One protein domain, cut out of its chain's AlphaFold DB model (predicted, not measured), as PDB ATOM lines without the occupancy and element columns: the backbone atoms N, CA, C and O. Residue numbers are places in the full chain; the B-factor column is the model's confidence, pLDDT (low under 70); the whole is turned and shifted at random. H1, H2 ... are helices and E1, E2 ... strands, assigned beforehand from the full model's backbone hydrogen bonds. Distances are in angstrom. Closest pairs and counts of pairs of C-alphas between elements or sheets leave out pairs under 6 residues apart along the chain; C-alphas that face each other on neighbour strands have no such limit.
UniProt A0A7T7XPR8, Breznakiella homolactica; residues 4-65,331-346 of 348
ATOM      1  N   MET A   4      26.969  19.393 -27.970       66.12
ATOM      2  CA  MET A   4      27.885  20.185 -28.801       66.12
ATOM      3  C   MET A   4      27.165  21.023 -29.860       66.12
ATOM      4  O   MET A   4      27.684  22.060 -30.266       66.12
ATOM      5  N   THR A   5      25.971  20.618 -30.308       75.69
ATOM      6  CA  THR A   5      25.182  21.429 -31.246       75.69
ATOM      7  C   THR A   5      24.756  22.741 -30.601       75.69
ATOM      8  O   THR A   5      24.703  23.741 -31.299       75.69
ATOM      9  N   ILE A   6      24.615  22.785 -29.268       84.75
ATOM     10  CA  ILE A   6      24.252  23.997 -28.520       84.75
ATOM     11  C   ILE A   6      25.296  25.113 -28.589       84.75
ATOM     12  O   ILE A   6      24.977  26.261 -28.310       84.75
ATOM     13  N   LEU A   7      26.544  24.775 -28.926       90.38
ATOM     14  CA  LEU A   7      27.626  25.734 -29.135       90.38
ATOM     15  C   LEU A   7      27.701  26.198 -30.598       90.38
ATOM     16  O   LEU A   7      28.556  27.010 -30.945       90.38
ATOM     17  N   LYS A   8      26.835  25.673 -31.471       91.69
ATOM     18  CA  LYS A   8      26.734  26.060 -32.876       91.69
ATOM     19  C   LYS A   8      25.471  26.887 -33.114       91.69
ATOM     20  O   LYS A   8      24.440  26.675 -32.475       91.69
ATOM     21  N   LYS A   9      25.528  27.801 -34.079       89.50
ATOM     22  CA  LYS A   9      24.338  28.451 -34.639       89.50
ATOM     23  C   LYS A   9      23.554  27.395 -35.438       89.50
ATOM     24  O   LYS A   9      24.175  26.721 -36.264       89.50
ATOM     25  N   PRO A  10      22.246  27.176 -35.198       87.62
ATOM     26  CA  PRO A  10      21.291  28.080 -34.543       87.62
ATOM     27  C   PRO A  10      20.986  27.783 -33.064       87.62
ATOM     28  O   PRO A  10      20.386  28.621 -32.396       87.62
ATOM     29  N   ASP A  11      21.366  26.621 -32.531       89.69
ATOM     30  CA  ASP A  11      20.972  26.214 -31.173       89.69
ATOM     31  C   ASP A  11      21.487  27.189 -30.102       89.69
ATOM     32  O   ASP A  11      20.770  27.481 -29.146       89.69
ATOM     33  N   TYR A  12      22.699  27.726 -30.282       92.56
ATOM     34  CA  TYR A  12      23.265  28.750 -29.399       92.56
ATOM     35  C   TYR A  12      22.414  30.027 -29.373       92.56
ATOM     36  O   TYR A  12      22.128  30.569 -28.304       92.56
ATOM     37  N   ASP A  13      21.966  30.475 -30.546       90.69
ATOM     38  CA  ASP A  13      21.181  31.702 -30.703       90.69
ATOM     39  C   ASP A  13      19.763  31.538 -30.111       90.69
ATOM     40  O   ASP A  13      19.164  32.508 -29.650       90.69
ATOM     41  N   ASN A  14      19.257  30.300 -30.023       91.69
ATOM     42  CA  ASN A  14      17.974  29.970 -29.390       91.69
ATOM     43  C   ASN A  14      18.019  29.931 -27.852       91.69
ATOM     44  O   ASN A  14      16.978  29.801 -27.200       91.69
ATOM     45  N   LEU A  15      19.202  30.020 -27.239       90.50
ATOM     46  CA  LEU A  15      19.311  30.102 -25.788       90.50
ATOM     47  C   LEU A  15      18.933  31.496 -25.282       90.50
ATOM     48  O   LEU A  15      19.336  32.523 -25.830       90.50
ATOM     49  N   ASN A  16      18.221  31.534 -24.155       90.06
ATOM     50  CA  ASN A  16      18.062  32.768 -23.390       90.06
ATOM     51  C   ASN A  16      19.370  33.138 -22.665       90.06
ATOM     52  O   ASN A  16      20.286  32.320 -22.562       90.06
ATOM     53  N   GLU A  17      19.439  34.354 -22.121       89.62
ATOM     54  CA  GLU A  17      20.634  34.888 -21.444       89.62
ATOM     55  C   GLU A  17      21.176  33.934 -20.359       89.62
ATOM     56  O   GLU A  17      22.347  33.559 -20.362       89.62
ATOM     57  N   ASN A  18      20.299  33.429 -19.485       89.56
ATOM     58  CA  ASN A  18      20.668  32.489 -18.418       89.56
ATOM     59  C   ASN A  18      21.154  31.126 -18.940       89.56
ATOM     60  O   ASN A  18      21.904  30.421 -18.256       89.56
ATOM     61  N   GLY A  19      20.668  30.701 -20.106       89.12
ATOM     62  CA  GLY A  19      21.112  29.500 -20.803       89.12
ATOM     63  C   GLY A  19      22.507  29.691 -21.383       89.12
ATOM     64  O   GLY A  19      23.380  28.866 -21.120       89.12
ATOM     65  N   ARG A  20      22.727  30.808 -22.094       92.62
ATOM     66  CA  ARG A  20      24.031  31.163 -22.673       92.62
ATOM     67  C   ARG A  20      25.084  31.315 -21.592       92.62
ATOM     68  O   ARG A  20      26.071  30.590 -21.635       92.62
ATOM     69  N   ARG A  21      24.827  32.133 -20.566       93.12
ATOM     70  CA  ARG A  21      25.740  32.316 -19.429       93.12
ATOM     71  C   ARG A  21      26.146  30.981 -18.803       93.12
ATOM     72  O   ARG A  21      27.330  30.709 -18.689       93.12
ATOM     73  N   ALA A  22      25.190  30.102 -18.497       90.12
ATOM     74  CA  ALA A  22      25.504  28.813 -17.876       90.12
ATOM     75  C   ALA A  22      26.355  27.892 -18.766       90.12
ATOM     76  O   ALA A  22      27.229  27.186 -18.266       90.12
ATOM     77  N   VAL A  23      26.101  27.877 -20.078       91.00
ATOM     78  CA  VAL A  23      26.915  27.106 -21.025       91.00
ATOM     79  C   VAL A  23      28.328  27.690 -21.109       91.00
ATOM     80  O   VAL A  23      29.294  26.941 -20.987       91.00
ATOM     81  N   LEU A  24      28.452  29.009 -21.240       93.94
ATOM     82  CA  LEU A  24      29.728  29.718 -21.343       93.94
ATOM     83  C   LEU A  24      30.572  29.603 -20.065       93.94
ATOM     84  O   LEU A  24      31.763  29.301 -20.140       93.94
ATOM     85  N   GLU A  25      29.971  29.771 -18.890       92.50
ATOM     86  CA  GLU A  25      30.638  29.570 -17.598       92.50
ATOM     87  C   GLU A  25      31.151  28.132 -17.472       92.50
ATOM     88  O   GLU A  25      32.292  27.910 -17.061       92.50
ATOM     89  N   SER A  26      30.360  27.143 -17.911       89.38
ATOM     90  CA  SER A  26      30.759  25.733 -17.841       89.38
ATOM     91  C   SER A  26      32.004  25.394 -18.665       89.38
ATOM     92  O   SER A  26      32.700  24.433 -18.322       89.38
ATOM     93  N   LEU A  27      32.320  26.186 -19.701       90.75
ATOM     94  CA  LEU A  27      33.535  26.005 -20.499       90.75
ATOM     95  C   LEU A  27      34.794  26.186 -19.645       90.75
ATOM     96  O   LEU A  27      35.719  25.393 -19.786       90.75
ATOM     97  N   SER A  28      34.811  27.141 -18.709       87.06
ATOM     98  CA  SER A  28      35.959  27.355 -17.804       87.06
ATOM     99  C   SER A  28      36.186  26.190 -16.827       87.06
ATOM    100  O   SER A  28      37.313  25.888 -16.452       87.06
ATOM    101  N   GLY A  29      35.130  25.441 -16.483       83.94
ATOM    102  CA  GLY A  29      35.240  24.203 -15.699       83.94
ATOM    103  C   GLY A  29      35.750  22.991 -16.497       83.94
ATOM    104  O   GLY A  29      35.873  21.890 -15.948       83.94
ATOM    105  N   HIS A  30      35.977  23.136 -17.804       84.50
ATOM    106  CA  HIS A  30      36.571  22.108 -18.666       84.50
ATOM    107  C   HIS A  30      37.934  22.545 -19.201       84.50
ATOM    108  O   HIS A  30      38.894  21.790 -19.107       84.50
ATOM    109  N   TYR A  31      38.020  23.779 -19.683       89.69
ATOM    110  CA  TYR A  31      39.249  24.443 -20.094       89.69
ATOM    111  C   TYR A  31      39.765  25.283 -18.926       89.69
ATOM    112  O   TYR A  31      39.581  26.495 -18.887       89.69
ATOM    113  N   THR A  32      40.359  24.613 -17.935       89.75
ATOM    114  CA  THR A  32      40.767  25.217 -16.651       89.75
ATOM    115  C   THR A  32      41.900  26.232 -16.777       89.75
ATOM    116  O   THR A  32      42.178  26.973 -15.842       89.75
ATOM    117  N   ASP A  33      42.563  26.261 -17.931       93.25
ATOM    118  CA  ASP A  33      43.514  27.291 -18.331       93.25
ATOM    119  C   ASP A  33      42.831  28.619 -18.718       93.25
ATOM    120  O   ASP A  33      43.515  29.616 -18.949       93.25
ATOM    121  N   PHE A  34      41.496  28.659 -18.776       96.38
ATOM    122  CA  PHE A  34      40.707  29.855 -19.051       96.38
ATOM    123  C   PHE A  34      39.862  30.255 -17.848       96.38
ATOM    124  O   PHE A  34      38.963  29.531 -17.419       96.38
ATOM    125  N   THR A  35      40.072  31.476 -17.373       97.44
ATOM    126  CA  THR A  35      39.221  32.094 -16.357       97.44
ATOM    127  C   THR A  35      38.061  32.801 -17.040       97.44
ATOM    128  O   THR A  35      38.282  33.712 -17.835       97.44
ATOM    129  N   PHE A  36      36.824  32.405 -16.742       97.44
ATOM    130  CA  PHE A  36      35.638  33.149 -17.172       97.44
ATOM    131  C   PHE A  36      35.628  34.537 -16.518       97.44
ATOM    132  O   PHE A  36      35.772  34.634 -15.299       97.44
ATOM    133  N   LEU A  37      35.460  35.596 -17.312       97.25
ATOM    134  CA  LEU A  37      35.348  36.963 -16.801       97.25
ATOM    135  C   LEU A  37      33.882  37.388 -16.724       97.25
ATOM    136  O   LEU A  37      33.342  37.581 -15.638       97.25
ATOM    137  N   ASP A  38      33.233  37.531 -17.876       96.62
ATOM    138  CA  ASP A  38      31.848  37.970 -17.978       96.62
ATOM    139  C   ASP A  38      31.218  37.586 -19.324       96.62
ATOM    140  O   ASP A  38      31.896  37.219 -20.285       96.62
ATOM    141  N   CYS A  39      29.887  37.680 -19.388       96.75
ATOM    142  CA  CYS A  39      29.145  37.678 -20.646       96.75
ATOM    143  C   CYS A  39      28.984  39.116 -21.144       96.75
ATOM    144  O   CYS A  39      28.619  40.004 -20.373       96.75
ATOM    145  N   ARG A  40      29.223  39.339 -22.436       95.62
ATOM    146  CA  ARG A  40      29.103  40.634 -23.108       95.62
ATOM    147  C   ARG A  40      28.387  40.471 -24.440       95.62
ATOM    148  O   ARG A  40      28.615  39.508 -25.171       95.62
ATOM    149  N   LYS A  41      27.567  41.463 -24.789       96.38
ATOM    150  CA  LYS A  41      27.063  41.636 -26.152       96.38
ATOM    151  C   LYS A  41      28.067  42.469 -26.940       96.38
ATOM    152  O   LYS A  41      28.345  43.606 -26.568       96.38
ATOM    153  N   PHE A  42      28.589  41.910 -28.026       97.00
ATOM    154  CA  PHE A  42      29.361  42.658 -29.013       97.00
ATOM    155  C   PHE A  42      28.492  42.940 -30.231       97.00
ATOM    156  O   PHE A  42      27.701  42.095 -30.652       97.00
ATOM    157  N   GLU A  43      28.631  44.138 -30.787       95.19
ATOM    158  CA  GLU A  43      27.831  44.604 -31.911       95.19
ATOM    159  C   GLU A  43      28.693  45.440 -32.849       95.19
ATOM    160  O   GLU A  43      29.392  46.361 -32.421       95.19
ATOM    161  N   CYS A  44      28.674  45.090 -34.129       92.62
ATOM    162  CA  CYS A  44      29.383  45.816 -35.168       92.62
ATOM    163  C   CYS A  44      28.761  45.501 -36.532       92.62
ATOM    164  O   CYS A  44      28.323  44.377 -36.763       92.62
ATOM    165  N   PHE A  45      28.740  46.481 -37.439       86.88
ATOM    166  CA  PHE A  45      28.256  46.310 -38.821       86.88
ATOM    167  C   PHE A  45      26.824  45.745 -38.932       86.88
ATOM    168  O   PHE A  45      26.522  44.987 -39.844       86.88
ATOM    169  N   GLY A  46      25.942  46.080 -37.981       87.69
ATOM    170  CA  GLY A  46      24.562  45.570 -37.940       87.69
ATOM    171  C   GLY A  46      24.429  44.120 -37.455       87.69
ATOM    172  O   GLY A  46      23.320  43.598 -37.376       87.69
ATOM    173  N   LEU A  47      25.538  43.473 -37.092       91.12
ATOM    174  CA  LEU A  47      25.571  42.136 -36.512       91.12
ATOM    175  C   LEU A  47      25.835  42.223 -35.012       91.12
ATOM    176  O   LEU A  47      26.603  43.069 -34.551       91.12
ATOM    177  N   SER A  48      25.258  41.301 -34.245       94.06
ATOM    178  CA  SER A  48      25.574  41.178 -32.824       94.06
ATOM    179  C   SER A  48      25.649  39.733 -32.356       94.06
ATOM    180  O   SER A  48      24.949  38.864 -32.877       94.06
ATOM    181  N   THR A  49      26.503  39.491 -31.365       95.12
ATOM    182  CA  THR A  49      26.593  38.212 -30.659       95.12
ATOM    183  C   THR A  49      26.749  38.488 -29.174       95.12
ATOM    184  O   THR A  49      27.609  39.266 -28.759       95.12
ATOM    185  N   GLU A  50      25.931  37.836 -28.356       95.75
ATOM    186  CA  GLU A  50      26.202  37.746 -26.927       95.75
ATOM    187  C   GLU A  50      27.082  36.526 -26.671       95.75
ATOM    188  O   GLU A  50      26.745  35.407 -27.061       95.75
ATOM    189  N   THR A  51      28.238  36.753 -26.064       96.38
ATOM    190  CA  THR A  51      29.272  35.743 -25.824       96.38
ATOM    191  C   THR A  51      29.972  36.020 -24.493       96.38
ATOM    192  O   THR A  51      29.576  36.933 -23.773       96.38
ATOM    193  N   ALA A  52      30.993  35.245 -24.140       97.38
ATOM    194  CA  ALA A  52      31.796  35.456 -22.944       97.38
ATOM    195  C   ALA A  52      33.233  35.840 -23.274       97.38
ATOM    196  O   ALA A  52      33.793  35.378 -24.271       97.38
ATOM    197  N   VAL A  53      33.813  36.661 -22.400       98.38
ATOM    198  CA  VAL A  53      35.244  36.954 -22.370       98.38
ATOM    199  C   VAL A  53      35.908  36.058 -21.329       98.38
ATOM    200  O   VAL A  53      35.407  35.885 -20.217       98.38
ATOM    201  N   TYR A  54      37.054  35.501 -21.695       98.50
ATOM    202  CA  TYR A  54      37.891  34.657 -20.856       98.50
ATOM    203  C   TYR A  54      39.300  35.233 -20.785       98.50
ATOM    204  O   TYR A  54      39.737  35.909 -21.713       98.50
ATOM    205  N   LEU A  55      40.028  34.919 -19.718       98.12
ATOM    206  CA  LEU A  55      41.440  35.245 -19.567       98.12
ATOM    207  C   LEU A  55      42.278  33.966 -19.616       98.12
ATOM    208  O   LEU A  55      41.999  33.026 -18.875       98.12
ATOM    209  N   ASN A  56      43.327  33.954 -20.434       97.25
ATOM    210  CA  ASN A  56      44.360  32.920 -20.432       97.25
ATOM    211  C   ASN A  56      45.730  33.604 -20.416       97.25
ATOM    212  O   ASN A  56      46.062  34.336 -21.343       97.25
ATOM    213  N   ASN A  57      46.512  33.389 -19.353       93.12
ATOM    214  CA  ASN A  57      47.868  33.937 -19.207       93.12
ATOM    215  C   ASN A  57      47.989  35.457 -19.462       93.12
ATOM    216  O   ASN A  57      48.999  35.928 -19.973       93.12
ATOM    217  N   GLY A  58      46.964  36.228 -19.084       94.25
ATOM    218  CA  GLY A  58      46.928  37.685 -19.262       94.25
ATOM    219  C   GLY A  58      46.307  38.163 -20.579       94.25
ATOM    220  O   GLY A  58      46.036  39.355 -20.705       94.25
ATOM    221  N   ASP A  59      46.010  37.258 -21.513       96.62
ATOM    222  CA  ASP A  59      45.384  37.584 -22.793       96.62
ATOM    223  C   ASP A  59      43.882  37.273 -22.780       96.62
ATOM    224  O   ASP A  59      43.437  36.250 -22.248       96.62
ATOM    225  N   GLU A  60      43.086  38.158 -23.384       98.19
ATOM    226  CA  GLU A  60      41.639  37.977 -23.475       98.19
ATOM    227  C   GLU A  60      41.244  37.121 -24.686       98.19
ATOM    228  O   GLU A  60      41.640  37.378 -25.827       98.19
ATOM    229  N   PHE A  61      40.352  36.167 -24.444       98.62
ATOM    230  CA  PHE A  61      39.713  35.324 -25.447       98.62
ATOM    231  C   PHE A  61      38.202  35.534 -25.421       98.62
ATOM    232  O   PHE A  61      37.636  35.912 -24.399       98.62
ATOM    233  N   VAL A  62      37.534  35.269 -26.536       98.56
ATOM    234  CA  VAL A  62      36.071  35.201 -26.627       98.56
ATOM    235  C   VAL A  62      35.638  33.827 -27.086       98.56
ATOM    236  O   VAL A  62      36.336  33.177 -27.863       98.56
ATOM    237  N   PHE A  63      34.461  33.397 -26.649       98.12
ATOM    238  CA  PHE A  63      33.796  32.281 -27.304       98.12
ATOM    239  C   PHE A  63      33.229  32.729 -28.661       98.12
ATOM    240  O   PHE A  63      32.550  33.752 -28.766       98.12
ATOM    241  N   VAL A  64      33.487  31.951 -29.707       97.88
ATOM    242  CA  VAL A  64      32.872  32.111 -31.025       97.88
ATOM    243  C   VAL A  64      32.021  30.869 -31.290       97.88
ATOM    244  O   VAL A  64      32.567  29.758 -31.302       97.88
ATOM    245  N   PRO A  65      30.694  31.018 -31.477       96.12
ATOM    246  CA  PRO A  65      29.841  29.882 -31.785       96.12
ATOM    247  C   PRO A  65      30.216  29.297 -33.146       96.12
ATOM    248  O   PRO A  65      30.517  30.024 -34.087       96.12
ATOM    249  N   PRO A 331      34.444  14.464 -23.832       63.38
ATOM    250  CA  PRO A 331      34.216  14.809 -22.426       63.38
ATOM    251  C   PRO A 331      33.316  16.037 -22.190       63.38
ATOM    252  O   PRO A 331      32.455  16.008 -21.302       63.38
ATOM    253  N   LEU A 332      33.457  17.091 -23.001       68.50
ATOM    254  CA  LEU A 332      32.675  18.328 -22.890       68.50
ATOM    255  C   LEU A 332      31.184  18.055 -23.160       68.50
ATOM    256  O   LEU A 332      30.303  18.513 -22.428       68.50
ATOM    257  N   GLN A 333      30.901  17.190 -24.138       66.62
ATOM    258  CA  GLN A 333      29.553  16.738 -24.494       66.62
ATOM    259  C   GLN A 333      28.782  16.191 -23.279       66.62
ATOM    260  O   GLN A 333      27.599  16.488 -23.092       66.62
ATOM    261  N   LYS A 334      29.432  15.391 -22.425       66.81
ATOM    262  CA  LYS A 334      28.786  14.775 -21.254       66.81
ATOM    263  C   LYS A 334      28.412  15.817 -20.193       66.81
ATOM    264  O   LYS A 334      27.316  15.734 -19.634       66.81
ATOM    265  N   LYS A 335      29.279  16.810 -19.950       71.88
ATOM    266  CA  LYS A 335      29.040  17.899 -18.984       71.88
ATOM    267  C   LYS A 335      27.875  18.796 -19.410       71.88
ATOM    268  O   LYS A 335      26.957  19.002 -18.613       71.88
ATOM    269  N   LEU A 336      27.845  19.253 -20.666       74.25
ATOM    270  CA  LEU A 336      26.739  20.086 -21.160       74.25
ATOM    271  C   LEU A 336      25.397  19.338 -21.113       74.25
ATOM    272  O   LEU A 336      24.391  19.903 -20.688       74.25
ATOM    273  N   ASN A 337      25.375  18.045 -21.458       71.88
ATOM    274  CA  ASN A 337      24.156  17.237 -21.367       71.88
ATOM    275  C   ASN A 337      23.597  17.173 -19.933       71.88
ATOM    276  O   ASN A 337      22.381  17.205 -19.745       71.88
ATOM    277  N   ALA A 338      24.460  17.089 -18.915       73.38
ATOM    278  CA  ALA A 338      24.034  17.073 -17.517       73.38
ATOM    279  C   ALA A 338      23.475  18.435 -17.061       73.38
ATOM    280  O   ALA A 338      22.448  18.477 -16.381       73.38
ATOM    281  N   LEU A 339      24.108  19.540 -17.471       72.81
ATOM    282  CA  LEU A 339      23.654  20.902 -17.157       72.81
ATOM    283  C   LEU A 339      22.267  21.195 -17.738       72.81
ATOM    284  O   LEU A 339      21.390  21.709 -17.042       72.81
ATOM    285  N   LEU A 340      22.045  20.811 -18.994       68.56
ATOM    286  CA  LEU A 340      20.777  21.045 -19.687       68.56
ATOM    287  C   LEU A 340      19.628  20.218 -19.098       68.56
ATOM    288  O   LEU A 340      18.497  20.699 -19.041       68.56
ATOM    289  N   LYS A 341      19.907  19.001 -18.608       69.44
ATOM    290  CA  LYS A 341      18.914  18.174 -17.905       69.44
ATOM    291  C   LYS A 341      18.485  18.795 -16.574       69.44
ATOM    292  O   LYS A 341      17.288  18.891 -16.330       69.44
ATOM    293  N   LYS A 342      19.435  19.285 -15.765       65.00
ATOM    294  CA  LYS A 342      19.151  19.910 -14.456       65.00
ATOM    295  C   LYS A 342      18.291  21.176 -14.547       65.00
ATOM    296  O   LYS A 342      17.554  21.470 -13.615       65.00
ATOM    297  N   LYS A 343      18.375  21.935 -15.647       61.09
ATOM    298  CA  LYS A 343      17.559  23.149 -15.841       61.09
ATOM    299  C   LYS A 343      16.152  22.879 -16.384       61.09
ATOM    300  O   LYS A 343      15.275  23.706 -16.165       61.09
ATOM    301  N   ARG A 344      15.919  21.753 -17.074       58.09
ATOM    302  CA  ARG A 344      14.563  21.345 -17.490       58.09
ATOM    303  C   ARG A 344      13.718  20.920 -16.290       58.09
ATOM    304  O   ARG A 344      12.593  21.368 -16.181       58.09
ATOM    305  N   SER A 345      14.309  20.192 -15.345       53.31
ATOM    306  CA  SER A 345      13.661  19.776 -14.091       53.31
ATOM    307  C   SER A 345      13.491  20.887 -13.042       53.31
ATOM    308  O   SER A 345      13.052  20.598 -11.942       53.31
ATOM    309  N   ALA A 346      13.930  22.118 -13.328       49.38
ATOM    310  CA  ALA A 346      13.775  23.280 -12.443       49.38
ATOM    311  C   ALA A 346      12.755  24.301 -12.990       49.38
ATOM    312  O   ALA A 346      12.639  25.405 -12.462       49.38
TER     313      ALA A 346
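What this domain is: This is residues 4 to 65 and 331 to 346 of the 348 residues of a protein of Breznakiella homolactica (UniProt A0A7T7XPR8). A strongly twisted three-stranded sheet, E1 to E3, has H2 packed over one face and the other face bare; H3 lies beyond H2, away from the sheet, with the short H1 at one part of it. Residues 43 to 48, at the tip of the hairpin E1 and E2, stick out. The 78 printed residues have three named helices and three named strands, in the order H1 H2 E1 E2 E3 H3, class mixed. The whole is compact, radius of gyration of the C-alphas 12.8 A, spanning 36 by 32 by 19 A.

How they stand to each other: H1, residues 4 to 7, only just touches H3, residues 331 to 344, with 3 pairs of C-alphas within 8 A; the closest are those of Met 4 and Gln 333, 5.8 A apart, and H3 touches with residues 332 to 336 alone. H2, residues 17 to 28, and H3 are close but not clearly touching, the closest C-alphas being those of Val 23 and Leu 336, 7.0 A, at a shallow tilt of 30 degrees, opposite ways. E1, residues 35 to 44, E2, residues 47 to 56, and E3, residues 59 to 64, form a meander, each strand the antiparallel neighbour of the one before. N 40 and O 51 are 2.8 A apart, and N 54 and O 61 2.8 A, both within hydrogen-bond range. H2 is on this sheet, over E1 and E2, at a height of 8.9 A, making two layers, a helix on one face of a sheet; the closest C-alphas of H2 and E2 are those of Leu 24 and Ala 52, 6.3 A. O i to N i+4 pairs within range are 7 of 8 in H2 and 9 of 10 in H3; H1 is too short for one.

Where its parts are: H1 begins at C-alpha 4 (27.885, 20.185, -28.801). H2 is 17.5 A long, E1 25.3 A, E2 26.4 A, E3 15.9 A and H3 21.3 A, ending at C-alpha 344 (14.563, 21.345, -17.490). E1 bends by 60 degrees at residue 38 and E2 by 61 degrees at residue 50.

The domain as a whole: The two C-alphas farthest apart, of Phe 45 and Ser 345, are 39.1 A apart. Residues 66 to 330 are not printed; C-alphas 65 and 331 are 18.3 A apart across the cut. Of the links printed whole, none is long. Confidence is under 70 at residue 4, residues 331 to 334 and residues 340 to 346.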